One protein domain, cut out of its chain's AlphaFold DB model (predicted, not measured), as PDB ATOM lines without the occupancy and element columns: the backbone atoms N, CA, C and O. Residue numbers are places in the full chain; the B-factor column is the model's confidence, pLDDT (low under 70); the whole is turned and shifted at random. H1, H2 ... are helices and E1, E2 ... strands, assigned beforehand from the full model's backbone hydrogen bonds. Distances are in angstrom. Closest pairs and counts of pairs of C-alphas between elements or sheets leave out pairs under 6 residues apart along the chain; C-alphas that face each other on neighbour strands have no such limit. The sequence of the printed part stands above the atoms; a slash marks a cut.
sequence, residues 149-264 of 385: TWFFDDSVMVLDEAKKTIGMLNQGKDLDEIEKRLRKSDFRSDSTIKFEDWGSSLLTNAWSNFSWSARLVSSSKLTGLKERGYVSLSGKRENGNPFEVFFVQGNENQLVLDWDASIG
ATOM      1  N   THR A 149      36.247 -36.662   1.095       88.06
ATOM      2  CA  THR A 149      36.010 -35.335   1.705       88.06
ATOM      3  C   THR A 149      34.614 -34.810   1.371       88.06
ATOM      4  O   THR A 149      33.852 -34.445   2.262       88.06
ATOM      5  N   TRP A 150      34.208 -34.944   0.105       89.69
ATOM      6  CA  TRP A 150      32.872 -34.580  -0.381       89.69
ATOM      7  C   TRP A 150      31.712 -35.242   0.376       89.69
ATOM      8  O   TRP A 150      30.608 -34.702   0.396       89.69
ATOM      9  N   PHE A 151      31.935 -36.418   0.969       91.75
ATOM     10  CA  PHE A 151      30.927 -37.111   1.761       91.75
ATOM     11  C   PHE A 151      30.965 -36.687   3.226       91.75
ATOM     12  O   PHE A 151      29.913 -36.494   3.827       91.75
ATOM     13  N   PHE A 152      32.151 -36.570   3.824       90.44
ATOM     14  CA  PHE A 152      32.257 -36.254   5.249       90.44
ATOM     15  C   PHE A 152      31.954 -34.789   5.567       90.44
ATOM     16  O   PHE A 152      31.475 -34.521   6.670       90.44
ATOM     17  N   ASP A 153      32.138 -33.884   4.604       88.75
ATOM     18  CA  ASP A 153      31.779 -32.471   4.742       88.75
ATOM     19  C   ASP A 153      30.266 -32.271   4.932       88.75
ATOM     20  O   ASP A 153      29.856 -31.469   5.770       88.75
ATOM     21  N   ASP A 154      29.428 -33.025   4.207       89.62
ATOM     22  CA  ASP A 154      27.965 -32.948   4.332       89.62
ATOM     23  C   ASP A 154      27.265 -34.297   4.084       89.62
ATOM     24  O   ASP A 154      26.486 -34.504   3.147       89.62
ATOM     25  N   SER A 155      27.553 -35.253   4.967       91.50
ATOM     26  CA  SER A 155      27.029 -36.622   4.856       91.50
ATOM     27  C   SER A 155      25.500 -36.692   4.889       91.50
ATOM     28  O   SER A 155      24.910 -37.564   4.248       91.50
ATOM     29  N   VAL A 156      24.841 -35.776   5.604       91.88
ATOM     30  CA  VAL A 156      23.376 -35.739   5.715       91.88
ATOM     31  C   VAL A 156      22.758 -35.330   4.383       91.88
ATOM     32  O   VAL A 156      21.888 -36.048   3.882       91.88
ATOM     33  N   MET A 157      23.238 -34.238   3.775       92.56
ATOM     34  CA  MET A 157      22.748 -33.788   2.472       92.56
ATOM     35  C   MET A 157      23.003 -34.836   1.388       92.56
ATOM     36  O   MET A 157      22.099 -35.139   0.608       92.56
ATOM     37  N   VAL A 158      24.197 -35.439   1.365       93.50
ATOM     38  CA  VAL A 158      24.537 -36.490   0.394       93.50
ATOM     39  C   VAL A 158      23.578 -37.674   0.498       93.50
ATOM     40  O   VAL A 158      23.082 -38.173  -0.514       93.50
ATOM     41  N   LEU A 159      23.297 -38.147   1.711       94.81
ATOM     42  CA  LEU A 159      22.416 -39.295   1.914       94.81
ATOM     43  C   LEU A 159      20.951 -38.968   1.575       94.81
ATOM     44  O   LEU A 159      20.247 -39.831   1.043       94.81
ATOM     45  N   ASP A 160      20.490 -37.737   1.809       93.62
ATOM     46  CA  ASP A 160      19.168 -37.296   1.354       93.62
ATOM     47  C   ASP A 160      19.083 -37.179  -0.178       93.62
ATOM     48  O   ASP A 160      18.082 -37.597  -0.772       93.62
ATOM     49  N   GLU A 161      20.138 -36.715  -0.854       93.25
ATOM     50  CA  GLU A 161      20.194 -36.713  -2.320       93.25
ATOM     51  C   GLU A 161      20.244 -38.134  -2.907       93.25
ATOM     52  O   GLU A 161      19.558 -38.432  -3.896       93.25
ATOM     53  N   ALA A 162      20.982 -39.048  -2.272       94.88
ATOM     54  CA  ALA A 162      20.996 -40.461  -2.640       94.88
ATOM     55  C   ALA A 162      19.587 -41.070  -2.535       94.88
ATOM     56  O   ALA A 162      19.105 -41.711  -3.475       94.88
ATOM     57  N   LYS A 163      18.870 -40.805  -1.432       94.12
ATOM     58  CA  LYS A 163      17.471 -41.229  -1.248       94.12
ATOM     59  C   LYS A 163      16.550 -40.642  -2.311       94.12
ATOM     60  O   LYS A 163      15.700 -41.368  -2.824       94.12
ATOM     61  N   LYS A 164      16.717 -39.365  -2.665       92.56
ATOM     62  CA  LYS A 164      15.943 -38.722  -3.737       92.56
ATOM     63  C   LYS A 164      16.148 -39.447  -5.068       92.56
ATOM     64  O   LYS A 164      15.168 -39.813  -5.710       92.56
ATOM     65  N   THR A 165      17.399 -39.716  -5.435       93.00
ATOM     66  CA  THR A 165      17.756 -40.419  -6.679       93.00
ATOM     67  C   THR A 165      17.161 -41.832  -6.718       93.00
ATOM     68  O   THR A 165      16.536 -42.216  -7.706       93.00
ATOM     69  N   ILE A 166      17.250 -42.582  -5.614       94.12
ATOM     70  CA  ILE A 166      16.612 -43.903  -5.476       94.12
ATOM     71  C   ILE A 166      15.084 -43.799  -5.585       94.12
ATOM     72  O   ILE A 166      14.447 -44.629  -6.229       94.12
ATOM     73  N   GLY A 167      14.485 -42.774  -4.979       92.75
ATOM     74  CA  GLY A 167      13.049 -42.519  -5.048       92.75
ATOM     75  C   GLY A 167      12.558 -42.279  -6.477       92.75
ATOM     76  O   GLY A 167      11.497 -42.784  -6.837       92.75
ATOM     77  N   MET A 168      13.336 -41.563  -7.294       92.00
ATOM     78  CA  MET A 168      13.041 -41.358  -8.717       92.00
ATOM     79  C   MET A 168      13.110 -42.676  -9.498       92.00
ATOM     80  O   MET A 168      12.175 -43.004 -10.228       92.00
ATOM     81  N   LEU A 169      14.158 -43.476  -9.269       92.75
ATOM     82  CA  LEU A 169      14.322 -44.797  -9.887       92.75
ATOM     83  C   LEU A 169      13.181 -45.758  -9.544       92.75
ATOM     84  O   LEU A 169      12.605 -46.367 -10.440       92.75
ATOM     85  N   ASN A 170      12.791 -45.838  -8.270       92.94
ATOM     86  CA  ASN A 170      11.669 -46.673  -7.831       92.94
ATOM     87  C   ASN A 170      10.335 -46.275  -8.492       92.94
ATOM     88  O   ASN A 170       9.454 -47.113  -8.656       92.94
ATOM     89  N   GLN A 171      10.159 -44.999  -8.848       90.38
ATOM     90  CA  GLN A 171       8.938 -44.510  -9.495       90.38
ATOM     91  C   GLN A 171       8.949 -44.687 -11.018       90.38
ATOM     92  O   GLN A 171       7.883 -44.597 -11.629       90.38
ATOM     93  N   GLY A 172      10.120 -44.900 -11.629       85.12
ATOM     94  CA  GLY A 172      10.274 -45.019 -13.081       85.12
ATOM     95  C   GLY A 172       9.838 -43.768 -13.854       85.12
ATOM     96  O   GLY A 172       9.387 -43.875 -14.993       85.12
ATOM     97  N   LYS A 173       9.908 -42.588 -13.227       80.06
ATOM     98  CA  LYS A 173       9.550 -41.294 -13.828       80.06
ATOM     99  C   LYS A 173      10.801 -40.457 -14.061       80.06
ATOM    100  O   LYS A 173      11.814 -40.679 -13.410       80.06
ATOM    101  N   ASP A 174      10.707 -39.501 -14.983       84.56
ATOM    102  CA  ASP A 174      11.774 -38.536 -15.272       84.56
ATOM    103  C   ASP A 174      13.112 -39.207 -15.642       84.56
ATOM    104  O   ASP A 174      14.177 -38.823 -15.160       84.56
ATOM    105  N   LEU A 175      13.053 -40.222 -16.518       82.94
ATOM    106  CA  LEU A 175      14.220 -41.013 -16.943       82.94
ATOM    107  C   LEU A 175      15.367 -40.139 -17.480       82.94
ATOM    108  O   LEU A 175      16.522 -40.410 -17.171       82.94
ATOM    109  N   ASP A 176      15.050 -39.051 -18.189       86.19
ATOM    110  CA  ASP A 176      16.039 -38.086 -18.692       86.19
ATOM    111  C   ASP A 176      16.775 -37.335 -17.564       86.19
ATOM    112  O   ASP A 176      17.920 -36.909 -17.729       86.19
ATOM    113  N   GLU A 177      16.123 -37.109 -16.416       87.69
ATOM    114  CA  GLU A 177      16.773 -36.526 -15.236       87.69
ATOM    115  C   GLU A 177      17.606 -37.582 -14.507       87.69
ATOM    116  O   GLU A 177      18.721 -37.291 -14.073       87.69
ATOM    117  N   ILE A 178      17.097 -38.813 -14.415       88.56
ATOM    118  CA  ILE A 178      17.827 -39.933 -13.821       88.56
ATOM    119  C   ILE A 178      19.119 -40.183 -14.594       88.56
ATOM    120  O   ILE A 178      20.166 -40.276 -13.966       88.56
ATOM    121  N   GLU A 179      19.079 -40.225 -15.928       87.88
ATOM    122  CA  GLU A 179      20.254 -40.479 -16.768       87.88
ATOM    123  C   GLU A 179      21.388 -39.475 -16.502       87.88
ATOM    124  O   GLU A 179      22.552 -39.863 -16.430       87.88
ATOM    125  N   LYS A 180      21.063 -38.203 -16.238       88.56
ATOM    126  CA  LYS A 180      22.054 -37.170 -15.870       88.56
ATOM    127  C   LYS A 180      22.693 -37.400 -14.500       88.56
ATOM    128  O   LYS A 180      23.799 -36.923 -14.261       88.56
ATOM    129  N   ARG A 181      22.000 -38.112 -13.609       90.75
ATOM    130  CA  ARG A 181      22.480 -38.518 -12.279       90.75
ATOM    131  C   ARG A 181      23.195 -39.870 -12.307       90.75
ATOM    132  O   ARG A 181      23.649 -40.327 -11.259       90.75
ATOM    133  N   LEU A 182      23.298 -40.528 -13.463       92.00
ATOM    134  CA  LEU A 182      24.060 -41.761 -13.604       92.00
ATOM    135  C   LEU A 182      25.504 -41.452 -13.985       92.00
ATOM    136  O   LEU A 182      25.799 -40.624 -14.848       92.00
ATOM    137  N   ARG A 183      26.429 -42.169 -13.353       90.44
ATOM    138  CA  ARG A 183      27.830 -42.158 -13.752       90.44
ATOM    139  C   ARG A 183      27.949 -42.728 -15.166       90.44
ATOM    140  O   ARG A 183      27.398 -43.788 -15.471       90.44
ATOM    141  N   LYS A 184      28.730 -42.056 -16.015       84.94
ATOM    142  CA  LYS A 184      29.135 -42.619 -17.305       84.94
ATOM    143  C   LYS A 184      30.001 -43.857 -17.069       84.94
ATOM    144  O   LYS A 184      30.928 -43.813 -16.263       84.94
ATOM    145  N   SER A 185      29.694 -44.937 -17.777       83.19
ATOM    146  CA  SER A 185      30.475 -46.163 -17.681       83.19
ATOM    147  C   SER A 185      31.788 -46.060 -18.444       83.19
ATOM    148  O   SER A 185      31.831 -45.496 -19.539       83.19
ATOM    149  N   ASP A 186      32.829 -46.658 -17.872       78.06
ATOM    150  CA  ASP A 186      34.125 -46.849 -18.522       78.06
ATOM    151  C   ASP A 186      34.170 -48.151 -19.351       78.06
ATOM    152  O   ASP A 186      35.014 -48.292 -20.234       78.06
ATOM    153  N   PHE A 187      33.264 -49.100 -19.075       78.12
ATOM    154  CA  PHE A 187      33.303 -50.473 -19.609       78.12
ATOM    155  C   PHE A 187      32.097 -50.811 -20.472       78.12
ATOM    156  O   PHE A 187      32.218 -51.466 -21.507       78.12
ATOM    157  N   ARG A 188      30.920 -50.341 -20.062       75.88
ATOM    158  CA  ARG A 188      29.717 -50.435 -20.866       75.88
ATOM    159  C   ARG A 188      29.893 -49.462 -22.031       75.88
ATOM    160  O   ARG A 188      29.936 -48.251 -21.824       75.88
ATOM    161  N   SER A 189      30.047 -50.010 -23.235       68.06
ATOM    162  CA  SER A 189      30.073 -49.272 -24.508       68.06
ATOM    163  C   SER A 189      28.769 -48.470 -24.714       68.06
ATOM    164  O   SER A 189      27.993 -48.296 -23.779       68.06
ATOM    165  N   ASP A 190      28.445 -48.033 -25.937       60.62
ATOM    166  CA  ASP A 190      27.181 -47.334 -26.263       60.62
ATOM    167  C   ASP A 190      25.890 -48.151 -25.984       60.62
ATOM    168  O   ASP A 190      24.791 -47.758 -26.377       60.62
ATOM    169  N   SER A 191      25.988 -49.305 -25.317       64.88
ATOM    170  CA  SER A 191      24.825 -50.050 -24.848       64.88
ATOM    171  C   SER A 191      23.985 -49.218 -23.874       64.88
ATOM    172  O   SER A 191      24.446 -48.724 -22.843       64.88
ATOM    173  N   THR A 192      22.720 -49.057 -24.252       77.50
ATOM    174  CA  THR A 192      21.734 -48.244 -23.547       77.50
ATOM    175  C   THR A 192      21.428 -48.824 -22.169       77.50
ATOM    176  O   THR A 192      21.281 -50.038 -22.016       77.50
ATOM    177  N   ILE A 193      21.289 -47.947 -21.175       85.56
ATOM    178  CA  ILE A 193      20.816 -48.313 -19.838       85.56
ATOM    179  C   ILE A 193      19.409 -48.898 -19.948       85.56
ATOM    180  O   ILE A 193      18.497 -48.264 -20.480       85.56
ATOM    181  N   LYS A 194      19.229 -50.101 -19.408       87.94
ATOM    182  CA  LYS A 194      17.919 -50.725 -19.256       87.94
ATOM    183  C   LYS A 194      17.457 -50.519 -17.824       87.94
ATOM    184  O   LYS A 194      17.877 -51.231 -16.921       87.94
ATOM    185  N   PHE A 195      16.584 -49.539 -17.603       88.50
ATOM    186  CA  PHE A 195      16.063 -49.249 -16.261       88.50
ATOM    187  C   PHE A 195      15.285 -50.421 -15.640       88.50
ATOM    188  O   PHE A 195      15.141 -50.486 -14.424       88.50
ATOM    189  N   GLU A 196      14.837 -51.375 -16.458       87.94
ATOM    190  CA  GLU A 196      14.237 -52.644 -16.028       87.94
ATOM    191  C   GLU A 196      15.177 -53.478 -15.139       87.94
ATOM    192  O   GLU A 196      14.704 -54.153 -14.224       87.94
ATOM    193  N   ASP A 197      16.497 -53.363 -15.338       88.44
ATOM    194  CA  ASP A 197      17.517 -54.056 -14.538       88.44
ATOM    195  C   ASP A 197      17.552 -53.549 -13.086       88.44
ATOM    196  O   ASP A 197      18.108 -54.203 -12.203       88.44
ATOM    197  N   TRP A 198      16.905 -52.411 -12.796       91.19
ATOM    198  CA  TRP A 198      16.698 -51.958 -11.422       91.19
ATOM    199  C   TRP A 198      15.918 -52.978 -10.594       91.19
ATOM    200  O   TRP A 198      16.154 -53.099  -9.391       91.19
ATOM    201  N   GLY A 199      15.000 -53.719 -11.219       89.94
ATOM    202  CA  GLY A 199      14.160 -54.706 -10.555       89.94
ATOM    203  C   GLY A 199      13.145 -54.081  -9.593       89.94
ATOM    204  O   GLY A 199      12.441 -53.131  -9.924       89.94
ATOM    205  N   SER A 200      13.017 -54.661  -8.398       91.00
ATOM    206  CA  SER A 200      12.057 -54.215  -7.382       91.00
ATOM    207  C   SER A 200      12.555 -53.002  -6.594       91.00
ATOM    208  O   SER A 200      13.752 -52.878  -6.318       91.00
ATOM    209  N   SER A 201      11.623 -52.143  -6.175       93.88
ATOM    210  CA  SER A 201      11.916 -50.901  -5.456       93.88
ATOM    211  C   SER A 201      12.781 -51.120  -4.215       93.88
ATOM    212  O   SER A 201      12.559 -52.052  -3.434       93.88
ATOM    213  N   LEU A 202      13.738 -50.220  -3.996       94.38
ATOM    214  CA  LEU A 202      14.568 -50.212  -2.791       94.38
ATOM    215  C   LEU A 202      13.829 -49.533  -1.632       94.38
ATOM    216  O   LEU A 202      13.315 -48.424  -1.790       94.38
ATOM    217  N   LEU A 203      13.820 -50.145  -0.447       91.38
ATOM    218  CA  LEU A 203      13.202 -49.555   0.739       91.38
ATOM    219  C   LEU A 203      14.165 -48.563   1.406       91.38
ATOM    220  O   LEU A 203      14.924 -48.923   2.300       91.38
ATOM    221  N   THR A 204      14.126 -47.300   0.978       88.12
ATOM    222  CA  THR A 204      14.989 -46.217   1.502       88.12
ATOM    223  C   THR A 204      14.216 -45.030   2.080       88.12
ATOM    224  O   THR A 204      14.802 -44.022   2.472       88.12
ATOM    225  N   ASN A 205      12.890 -45.139   2.175       82.12
ATOM    226  CA  ASN A 205      12.003 -44.098   2.697       82.12
ATOM    227  C   ASN A 205      12.306 -43.709   4.156       82.12
ATOM    228  O   ASN A 205      12.306 -42.524   4.485       82.12
ATOM    229  N   ALA A 206      12.590 -44.687   5.017       84.44
ATOM    230  CA  ALA A 206      13.019 -44.459   6.394       84.44
ATOM    231  C   ALA A 206      14.507 -44.783   6.556       84.44
ATOM    232  O   ALA A 206      14.991 -45.790   6.042       84.44
ATOM    233  N   TRP A 207      15.213 -43.974   7.347       79.12
ATOM    234  CA  TRP A 207      16.625 -44.187   7.689       79.12
ATOM    235  C   TRP A 207      16.888 -45.521   8.401       79.12
ATOM    236  O   TRP A 207      17.994 -46.034   8.352       79.12
ATOM    237  N   SER A 208      15.867 -46.113   9.024       82.12
ATOM    238  CA  SER A 208      15.940 -47.449   9.622       82.12
ATOM    239  C   SER A 208      15.979 -48.593   8.603       82.12
ATOM    240  O   SER A 208      16.263 -49.726   8.982       82.12
ATOM    241  N   ASN A 209      15.630 -48.337   7.338       86.00
ATOM    242  CA  ASN A 209      15.451 -49.383   6.326       86.00
ATOM    243  C   ASN A 209      16.728 -49.683   5.534       86.00
ATOM    244  O   ASN A 209      16.791 -50.689   4.825       86.00
ATOM    245  N   PHE A 210      17.745 -48.835   5.672       92.19
ATOM    246  CA  PHE A 210      19.033 -49.010   5.028       92.19
ATOM    247  C   PHE A 210      20.175 -48.629   5.972       92.19
ATOM    248  O   PHE A 210      19.996 -47.978   6.996       92.19
ATOM    249  N   SER A 211      21.363 -49.066   5.602       94.44
ATOM    250  CA  SER A 211      22.642 -48.721   6.208       94.44
ATOM    251  C   SER A 211      23.545 -48.153   5.123       94.44
ATOM    252  O   SER A 211      23.285 -48.361   3.935       94.44
ATOM    253  N   TRP A 212      24.590 -47.437   5.515       94.75
ATOM    254  CA  TRP A 212      25.557 -46.897   4.571       94.75
ATOM    255  C   TRP A 212      26.987 -47.179   5.023       94.75
ATOM    256  O   TRP A 212      27.255 -47.351   6.214       94.75
ATOM    257  N   SER A 213      27.910 -47.235   4.065       93.38
ATOM    258  CA  SER A 213      29.346 -47.265   4.332       93.38
ATOM    259  C   SER A 213      30.100 -46.418   3.314       93.38
ATOM    260  O   SER A 213      29.753 -46.419   2.138       93.38
ATOM    261  N   ALA A 214      31.120 -45.695   3.769       91.88
ATOM    262  CA  ALA A 214      32.014 -44.920   2.918       91.88
ATOM    263  C   ALA A 214      33.348 -45.660   2.799       91.88
ATOM    264  O   ALA A 214      33.898 -46.109   3.808       91.88
ATOM    265  N   ARG A 215      33.837 -45.852   1.574       89.31
ATOM    266  CA  ARG A 215      35.048 -46.633   1.293       89.31
ATOM    267  C   ARG A 215      35.831 -46.016   0.144       89.31
ATOM    268  O   ARG A 215      35.260 -45.359  -0.720       89.31
ATOM    269  N   LEU A 216      37.129 -46.285   0.133       85.56
ATOM    270  CA  LEU A 216      38.026 -45.931  -0.958       85.56
ATOM    271  C   LEU A 216      38.237 -47.163  -1.838       85.56
ATOM    272  O   LEU A 216      38.347 -48.287  -1.338       85.56
ATOM    273  N   VAL A 217      38.256 -46.953  -3.149       81.25
ATOM    274  CA  VAL A 217      38.712 -47.940  -4.121       81.25
ATOM    275  C   VAL A 217      39.992 -47.445  -4.774       81.25
ATOM    276  O   VAL A 217      40.079 -46.292  -5.194       81.25
ATOM    277  N   SER A 218      40.986 -48.322  -4.862       71.81
ATOM    278  CA  SER A 218      42.258 -48.038  -5.519       71.81
ATOM    279  C   SER A 218      42.382 -48.882  -6.785       71.81
ATOM    280  O   SER A 218      42.037 -50.066  -6.788       71.81
ATOM    281  N   SER A 219      42.886 -48.289  -7.867       63.28
ATOM    282  CA  SER A 219      43.271 -49.047  -9.056       63.28
ATOM    283  C   SER A 219      44.594 -49.791  -8.846       63.28
ATOM    284  O   SER A 219      45.438 -49.403  -8.029       63.28
ATOM    285  N   SER A 220      44.801 -50.871  -9.604       54.03
ATOM    286  CA  SER A 220      46.095 -51.549  -9.625       54.03
ATOM    287  C   SER A 220      47.203 -50.581 -10.082       54.03
ATOM    288  O   SER A 220      47.001 -49.730 -10.949       54.03
ATOM    289  N   LYS A 221      48.414 -50.705  -9.515       48.28
ATOM    290  CA  LYS A 221      49.563 -49.808  -9.789       48.28
ATOM    291  C   LYS A 221      49.919 -49.642 -11.278       48.28
ATOM    292  O   LYS A 221      50.669 -48.729 -11.611       48.28
ATOM    293  N   LEU A 222      49.414 -50.512 -12.154       42.56
ATOM    294  CA  LEU A 222      49.646 -50.494 -13.598       42.56
ATOM    295  C   LEU A 222      48.817 -49.435 -14.347       42.56
ATOM    296  O   LEU A 222      49.242 -49.010 -15.417       42.56
ATOM    297  N   THR A 223      47.691 -48.961 -13.801       45.16
ATOM    298  CA  THR A 223      46.777 -48.034 -14.508       45.16
ATOM    299  C   THR A 223      46.916 -46.567 -14.090       45.16
ATOM    300  O   THR A 223      46.220 -45.699 -14.615       45.16
ATOM    301  N   GLY A 224      47.866 -46.261 -13.200       43.25
ATOM    302  CA  GLY A 224      48.004 -44.941 -12.592       43.25
ATOM    303  C   GLY A 224      47.034 -44.796 -11.423       43.25
ATOM    304  O   GLY A 224      45.850 -45.082 -11.547       43.25
ATOM    305  N   LEU A 225      47.573 -44.397 -10.271       49.16
ATOM    306  CA  LEU A 225      46.862 -44.255  -9.000       49.16
ATOM    307  C   LEU A 225      45.678 -43.285  -9.154       49.16
ATOM    308  O   LEU A 225      45.851 -42.074  -9.038       49.16
ATOM    309  N   LYS A 226      44.485 -43.812  -9.425       64.75
ATOM    310  CA  LYS A 226      43.229 -43.114  -9.169       64.75
ATOM    311  C   LYS A 226      42.625 -43.799  -7.965       64.75
ATOM    312  O   LYS A 226      42.281 -44.975  -8.016       64.75
ATOM    313  N   GLU A 227      42.641 -43.096  -6.852       77.12
ATOM    314  CA  GLU A 227      41.859 -43.456  -5.687       77.12
ATOM    315  C   GLU A 227      40.511 -42.753  -5.814       77.12
ATOM    316  O   GLU A 227      40.451 -41.592  -6.225       77.12
ATOM    317  N   ARG A 228      39.422 -43.459  -5.510       85.69
ATOM    318  CA  ARG A 228      38.076 -42.890  -5.532       85.69
ATOM    319  C   ARG A 228      37.319 -43.284  -4.286       85.69
ATOM    320  O   ARG A 228      37.194 -44.467  -3.982       85.69
ATOM    321  N   GLY A 229      36.757 -42.297  -3.602       89.62
ATOM    322  CA  GLY A 229      35.789 -42.563  -2.553       89.62
ATOM    323  C   GLY A 229      34.405 -42.812  -3.127       89.62
ATOM    324  O   GLY A 229      33.967 -42.171  -4.085       89.62
ATOM    325  N   TYR A 230      33.709 -43.762  -2.522       93.19
ATOM    326  CA  TYR A 230      32.321 -44.060  -2.812       93.19
ATOM    327  C   TYR A 230      31.550 -44.297  -1.522       93.19
ATOM    328  O   TYR A 230      32.101 -44.697  -0.493       93.19
ATOM    329  N   VAL A 231      30.242 -44.090  -1.607       95.62
ATOM    330  CA  VAL A 231      29.294 -44.398  -0.543       95.62
ATOM    331  C   VAL A 231      28.399 -45.522  -1.035       95.62
ATOM    332  O   VAL A 231      27.749 -45.394  -2.073       95.62
ATOM    333  N   SER A 232      28.369 -46.638  -0.309       95.44
ATOM    334  CA  SER A 232      27.416 -47.713  -0.558       95.44
ATOM    335  C   SER A 232      26.219 -47.601   0.377       95.44
ATOM    336  O   SER A 232      26.377 -47.340   1.568       95.44
ATOM    337  N   LEU A 233      25.018 -47.781  -0.168       96.44
ATOM    338  CA  LEU A 233      23.768 -47.891   0.582       96.44
ATOM    339  C   LEU A 233      23.298 -49.336   0.474       96.44
ATOM    340  O   LEU A 233      23.118 -49.842  -0.633       96.44
ATOM    341  N   SER A 234      23.067 -49.988   1.610       95.19
ATOM    342  CA  SER A 234      22.619 -51.380   1.670       95.19
ATOM    343  C   SER A 234      21.351 -51.520   2.493       95.19
ATOM    344  O   SER A 234      21.229 -50.938   3.569       95.19
ATOM    345  N   GLY A 235      20.414 -52.337   2.028       94.31
ATOM    346  CA  GLY A 235      19.136 -52.534   2.705       94.31
ATOM    347  C   GLY A 235      18.338 -53.672   2.091       94.31
ATOM    348  O   GLY A 235      18.908 -54.631   1.567       94.31
ATOM    349  N   LYS A 236      17.010 -53.571   2.160       94.25
ATOM    350  CA  LYS A 236      16.090 -54.537   1.549       94.25
ATOM    351  C   LYS A 236      15.251 -53.899   0.453       94.25
ATOM    352  O   LYS A 236      14.876 -52.732   0.531       94.25
ATOM    353  N   ARG A 237      14.938 -54.690  -0.560       93.94
ATOM    354  CA  ARG A 237      13.962 -54.374  -1.600       93.94
ATOM    355  C   ARG A 237      12.550 -54.720  -1.131       93.94
ATOM    356  O   ARG A 237      12.378 -55.471  -0.170       93.94
ATOM    357  N   GLU A 238      11.536 -54.237  -1.841       92.88
ATOM    358  CA  GLU A 238      10.125 -54.578  -1.584       92.88
ATOM    359  C   GLU A 238       9.845 -56.085  -1.655       92.88
ATOM    360  O   GLU A 238       9.024 -56.600  -0.901       92.88
ATOM    361  N   ASN A 239      10.566 -56.813  -2.512       92.44
ATOM    362  CA  ASN A 239      10.455 -58.272  -2.615       92.44
ATOM    363  C   ASN A 239      11.254 -59.034  -1.535       92.44
ATOM    364  O   ASN A 239      11.290 -60.261  -1.558       92.44
ATOM    365  N   GLY A 240      11.904 -58.328  -0.606       89.69
ATOM    366  CA  GLY A 240      12.683 -58.902   0.490       89.69
ATOM    367  C   GLY A 240      14.152 -59.190   0.173       89.69
ATOM    368  O   GLY A 240      14.916 -59.420   1.114       89.69
ATOM    369  N   ASN A 241      14.574 -59.130  -1.095       89.88
ATOM    370  CA  ASN A 241      15.972 -59.345  -1.472       89.88
ATOM    371  C   ASN A 241      16.861 -58.207  -0.943       89.88
ATOM    372  O   ASN A 241      16.414 -57.055  -0.893       89.88
ATOM    373  N   PRO A 242      18.115 -58.490  -0.551       91.50
ATOM    374  CA  PRO A 242      19.052 -57.436  -0.199       91.50
ATOM    375  C   PRO A 242      19.398 -56.585  -1.429       91.50
ATOM    376  O   PRO A 242      19.307 -57.043  -2.568       91.50
ATOM    377  N   PHE A 243      19.821 -55.347  -1.195       92.62
ATOM    378  CA  PHE A 243      20.470 -54.523  -2.212       92.62
ATOM    379  C   PHE A 243      21.745 -53.901  -1.656       92.62
ATOM    380  O   PHE A 243      21.869 -53.694  -0.447       92.62
ATOM    381  N   GLU A 244      22.651 -53.547  -2.559       94.25
ATOM    382  CA  GLU A 244      23.725 -52.598  -2.308       94.25
ATOM    383  C   GLU A 244      23.897 -51.729  -3.556       94.25
ATOM    384  O   GLU A 244      24.097 -52.259  -4.644       94.25
ATOM    385  N   VAL A 245      23.793 -50.412  -3.401       96.12
ATOM    386  CA  VAL A 245      23.949 -49.439  -4.491       96.12
ATOM    387  C   VAL A 245      25.044 -48.444  -4.156       96.12
ATOM    388  O   VAL A 245      25.296 -48.182  -2.981       96.12
ATOM    389  N   PHE A 246      25.694 -47.895  -5.177       96.06
ATOM    390  CA  PHE A 246      26.943 -47.156  -5.026       96.06
ATOM    391  C   PHE A 246      26.836 -45.747  -5.590       96.06
ATOM    392  O   PHE A 246      26.465 -45.562  -6.746       96.06
ATOM    393  N   PHE A 247      27.224 -44.764  -4.789       96.12
ATOM    394  CA  PHE A 247      27.296 -43.364  -5.183       96.12
ATOM    395  C   PHE A 247      28.734 -42.868  -5.132       96.12
ATOM    396  O   PHE A 247      29.504 -43.252  -4.250       96.12
ATOM    397  N   VAL A 248      29.081 -41.996  -6.069       94.00
ATOM    398  CA  VAL A 248      30.392 -41.348  -6.155       94.00
ATOM    399  C   VAL A 248      30.216 -39.862  -6.430       94.00
ATOM    400  O   VAL A 248      29.172 -39.432  -6.931       94.00
ATOM    401  N   GLN A 249      31.259 -39.083  -6.164       91.62
ATOM    402  CA  GLN A 249      31.330 -37.721  -6.669       91.62
ATOM    403  C   GLN A 249      31.577 -37.751  -8.183       91.62
ATOM    404  O   GLN A 249      32.543 -38.346  -8.673       91.62
ATOM    405  N   GLY A 250      30.650 -37.167  -8.934       85.75
ATOM    406  CA  GLY A 250      30.757 -36.962 -10.369       85.75
ATOM    407  C   GLY A 250      31.518 -35.683 -10.711       85.75
ATOM    408  O   GLY A 250      32.096 -35.013  -9.856       85.75
ATOM    409  N   ASN A 251      31.487 -35.321 -11.993       77.69
ATOM    410  CA  ASN A 251      32.008 -34.031 -12.441       77.69
ATOM    411  C   ASN A 251      31.236 -32.884 -11.766       77.69
ATOM    412  O   ASN A 251      30.054 -33.034 -11.467       77.69
ATOM    413  N   GLU A 252      31.891 -31.740 -11.555       78.56
ATOM    414  CA  GLU A 252      31.261 -30.545 -10.957       78.56
ATOM    415  C   GLU A 252      30.703 -30.779  -9.538       78.56
ATOM    416  O   GLU A 252      29.771 -30.105  -9.109       78.56
ATOM    417  N   ASN A 253      31.290 -31.724  -8.795       81.75
ATOM    418  CA  ASN A 253      30.949 -32.060  -7.410       81.75
ATOM    419  C   ASN A 253      29.517 -32.583  -7.196       81.75
ATOM    420  O   ASN A 253      29.056 -32.635  -6.057       81.75
ATOM    421  N   GLN A 254      28.821 -33.002  -8.254       89.19
ATOM    422  CA  GLN A 254      27.478 -33.567  -8.127       89.19
ATOM    423  C   GLN A 254      27.520 -35.025  -7.646       89.19
ATOM    424  O   GLN A 254      28.408 -35.790  -8.033       89.19
ATOM    425  N   LEU A 255      26.530 -35.445  -6.858       93.62
ATOM    426  CA  LEU A 255      26.367 -36.848  -6.489       93.62
ATOM    427  C   LEU A 255      25.820 -37.647  -7.678       93.62
ATOM    428  O   LEU A 255      24.746 -37.337  -8.195       93.62
ATOM    429  N   VAL A 256      26.523 -38.704  -8.090       95.06
ATOM    430  CA  VAL A 256      26.055 -39.604  -9.156       95.06
ATOM    431  C   VAL A 256      25.965 -41.047  -8.678       95.06
ATOM    432  O   VAL A 256      26.787 -41.513  -7.889       95.06
ATOM    433  N   LEU A 257      24.967 -41.768  -9.184       95.44
ATOM    434  CA  LEU A 257      24.816 -43.206  -8.990       95.44
ATOM    435  C   LEU A 257      25.726 -43.950  -9.973       95.44
ATOM    436  O   LEU A 257      25.600 -43.796 -11.191       95.44
ATOM    437  N   ASP A 258      26.604 -44.808  -9.465       94.44
ATOM    438  CA  ASP A 258      27.335 -45.773 -10.281       94.44
ATOM    439  C   ASP A 258      26.391 -46.932 -10.630       94.44
ATOM    440  O   ASP A 258      26.266 -47.912  -9.889       94.44
ATOM    441  N   TRP A 259      25.651 -46.762 -11.731       93.75
ATOM    442  CA  TRP A 259      24.637 -47.719 -12.180       93.75
ATOM    443  C   TRP A 259      25.232 -49.111 -12.349       93.75
ATOM    444  O   TRP A 259      24.716 -50.076 -11.799       93.75
ATOM    445  N   ASP A 260      26.353 -49.202 -13.059       92.19
ATOM    446  CA  ASP A 260      26.960 -50.475 -13.426       92.19
ATOM    447  C   ASP A 260      27.485 -51.228 -12.209       92.19
ATOM    448  O   ASP A 260      27.308 -52.440 -12.123       92.19
ATOM    449  N   ALA A 261      28.080 -50.528 -11.240       92.75
ATOM    450  CA  ALA A 261      28.425 -51.143  -9.966       92.75
ATOM    451  C   ALA A 261      27.171 -51.585  -9.189       92.75
ATOM    452  O   ALA A 261      27.182 -52.640  -8.560       92.75
ATOM    453  N   SER A 262      26.091 -50.799  -9.239       93.69
ATOM    454  CA  SER A 262      24.856 -51.037  -8.477       93.69
ATOM    455  C   SER A 262      24.019 -52.204  -9.003       93.69
ATOM    456  O   SER A 262      23.396 -52.899  -8.205       93.69
ATOM    457  N   ILE A 263      24.016 -52.442 -10.317       90.94
ATOM    458  CA  ILE A 263      23.375 -53.615 -10.937       90.94
ATOM    459  C   ILE A 263      24.353 -54.779 -11.164       90.94
ATOM    460  O   ILE A 263      24.001 -55.754 -11.818       90.94
ATOM    461  N   GLY A 264      25.603 -54.664 -10.696       90.19
ATOM    462  CA  GLY A 264      26.624 -55.698 -10.888       90.19
ATOM    463  C   GLY A 264      26.949 -55.984 -12.360       90.19
ATOM    464  O   GLY A 264      27.322 -57.110 -12.694       90.19
TER     465      GLY A 264
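This is residues 149 to 264 of the 385 residues of an uncharacterized protein of Verrucomicrobiaceae bacterium TMED137 (UniProt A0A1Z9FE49). A strongly twisted wall of four antiparallel strands, E1 E2 E3 E4 in that order, has the long helix H2 slanting over one face, with the short H1 on the same face. The tip of the E1 and E2 hairpin, residues 220 to 225, sticks out at one end, while the short H5 follows the edge strand E4 and sits at the sheet's level. The printed part has 116 residues with five named helices and four named strands, in the order H1 H2 H3 H4 E1 E2 E3 E4 H5, of mixed class. It is compact, with a radius of gyration of the C-alphas of 14.3 A and spans of 41 by 34 by 26 A.

E1 is residues 210 to 218, 25.5 A long, and E2 is residues 227 to 236, 29.0 A. E3 is residues 242 to 249, 24.1 A, and E4 is residues 255 to 257, 7.0 A. H2, residues 155 to 171, runs 24.4 A from C-alpha 155 at (27.029, -36.622, 4.856) to C-alpha 171 at (8.938, -44.510, -9.495). H1 is residues 149 to 152, H3 175 to 180, H4 195 to 198 and H5 259 to 262, which ends at C-alpha 262 at (24.856, -51.037, -8.477).

The strands form a meander, each the antiparallel neighbour of the one before. E1 and E2, a hairpin at 156 degrees, have N 213 and O 232 at 2.9 A, within hydrogen-bond range. In the hairpin E2 and E3, N 245 and O 233 are 2.9 A apart; in the hairpin E3 and E4, N 248 and O 256 are 3.0 A apart, both within range. H2 is on the sheet at a height of 9.0 A, over E3 and slantwise to it at 58 degrees on the local plane, only just short of across; this makes two layers, a helix on one face of a sheet. Its closest C-alphas to E4 are Val 158 and Leu 255, 7.1 A. H1 lies over E2, only just, with 3 of its C-alphas. H2 and H3, a helical hairpin, only just touch, with 3 pairs of C-alphas within 8 A, the closest Met 168 and Ile 178 at 7.1 A. H3 only grazes the sheet, with residues 178 to 180. H4 is not on the sheet and is near H5. The closest C-alphas of E3 and H5 are Val 245 and Ser 262, 4.4 A. Every O i to N i+4 pair is within hydrogen-bond range in H2, and 1 of 2 in H3; H1, H4 and H5 are too short for such a pair.

The C-alphas farthest apart are Ala 206 and Leu 222, 42.2 A. The printed part has no cut. The links H3 to H4 and H4 to E1 are long. The mean pLDDT of the printed part is 86.3; residues 189 to 191 and 219 to 226 are under 70.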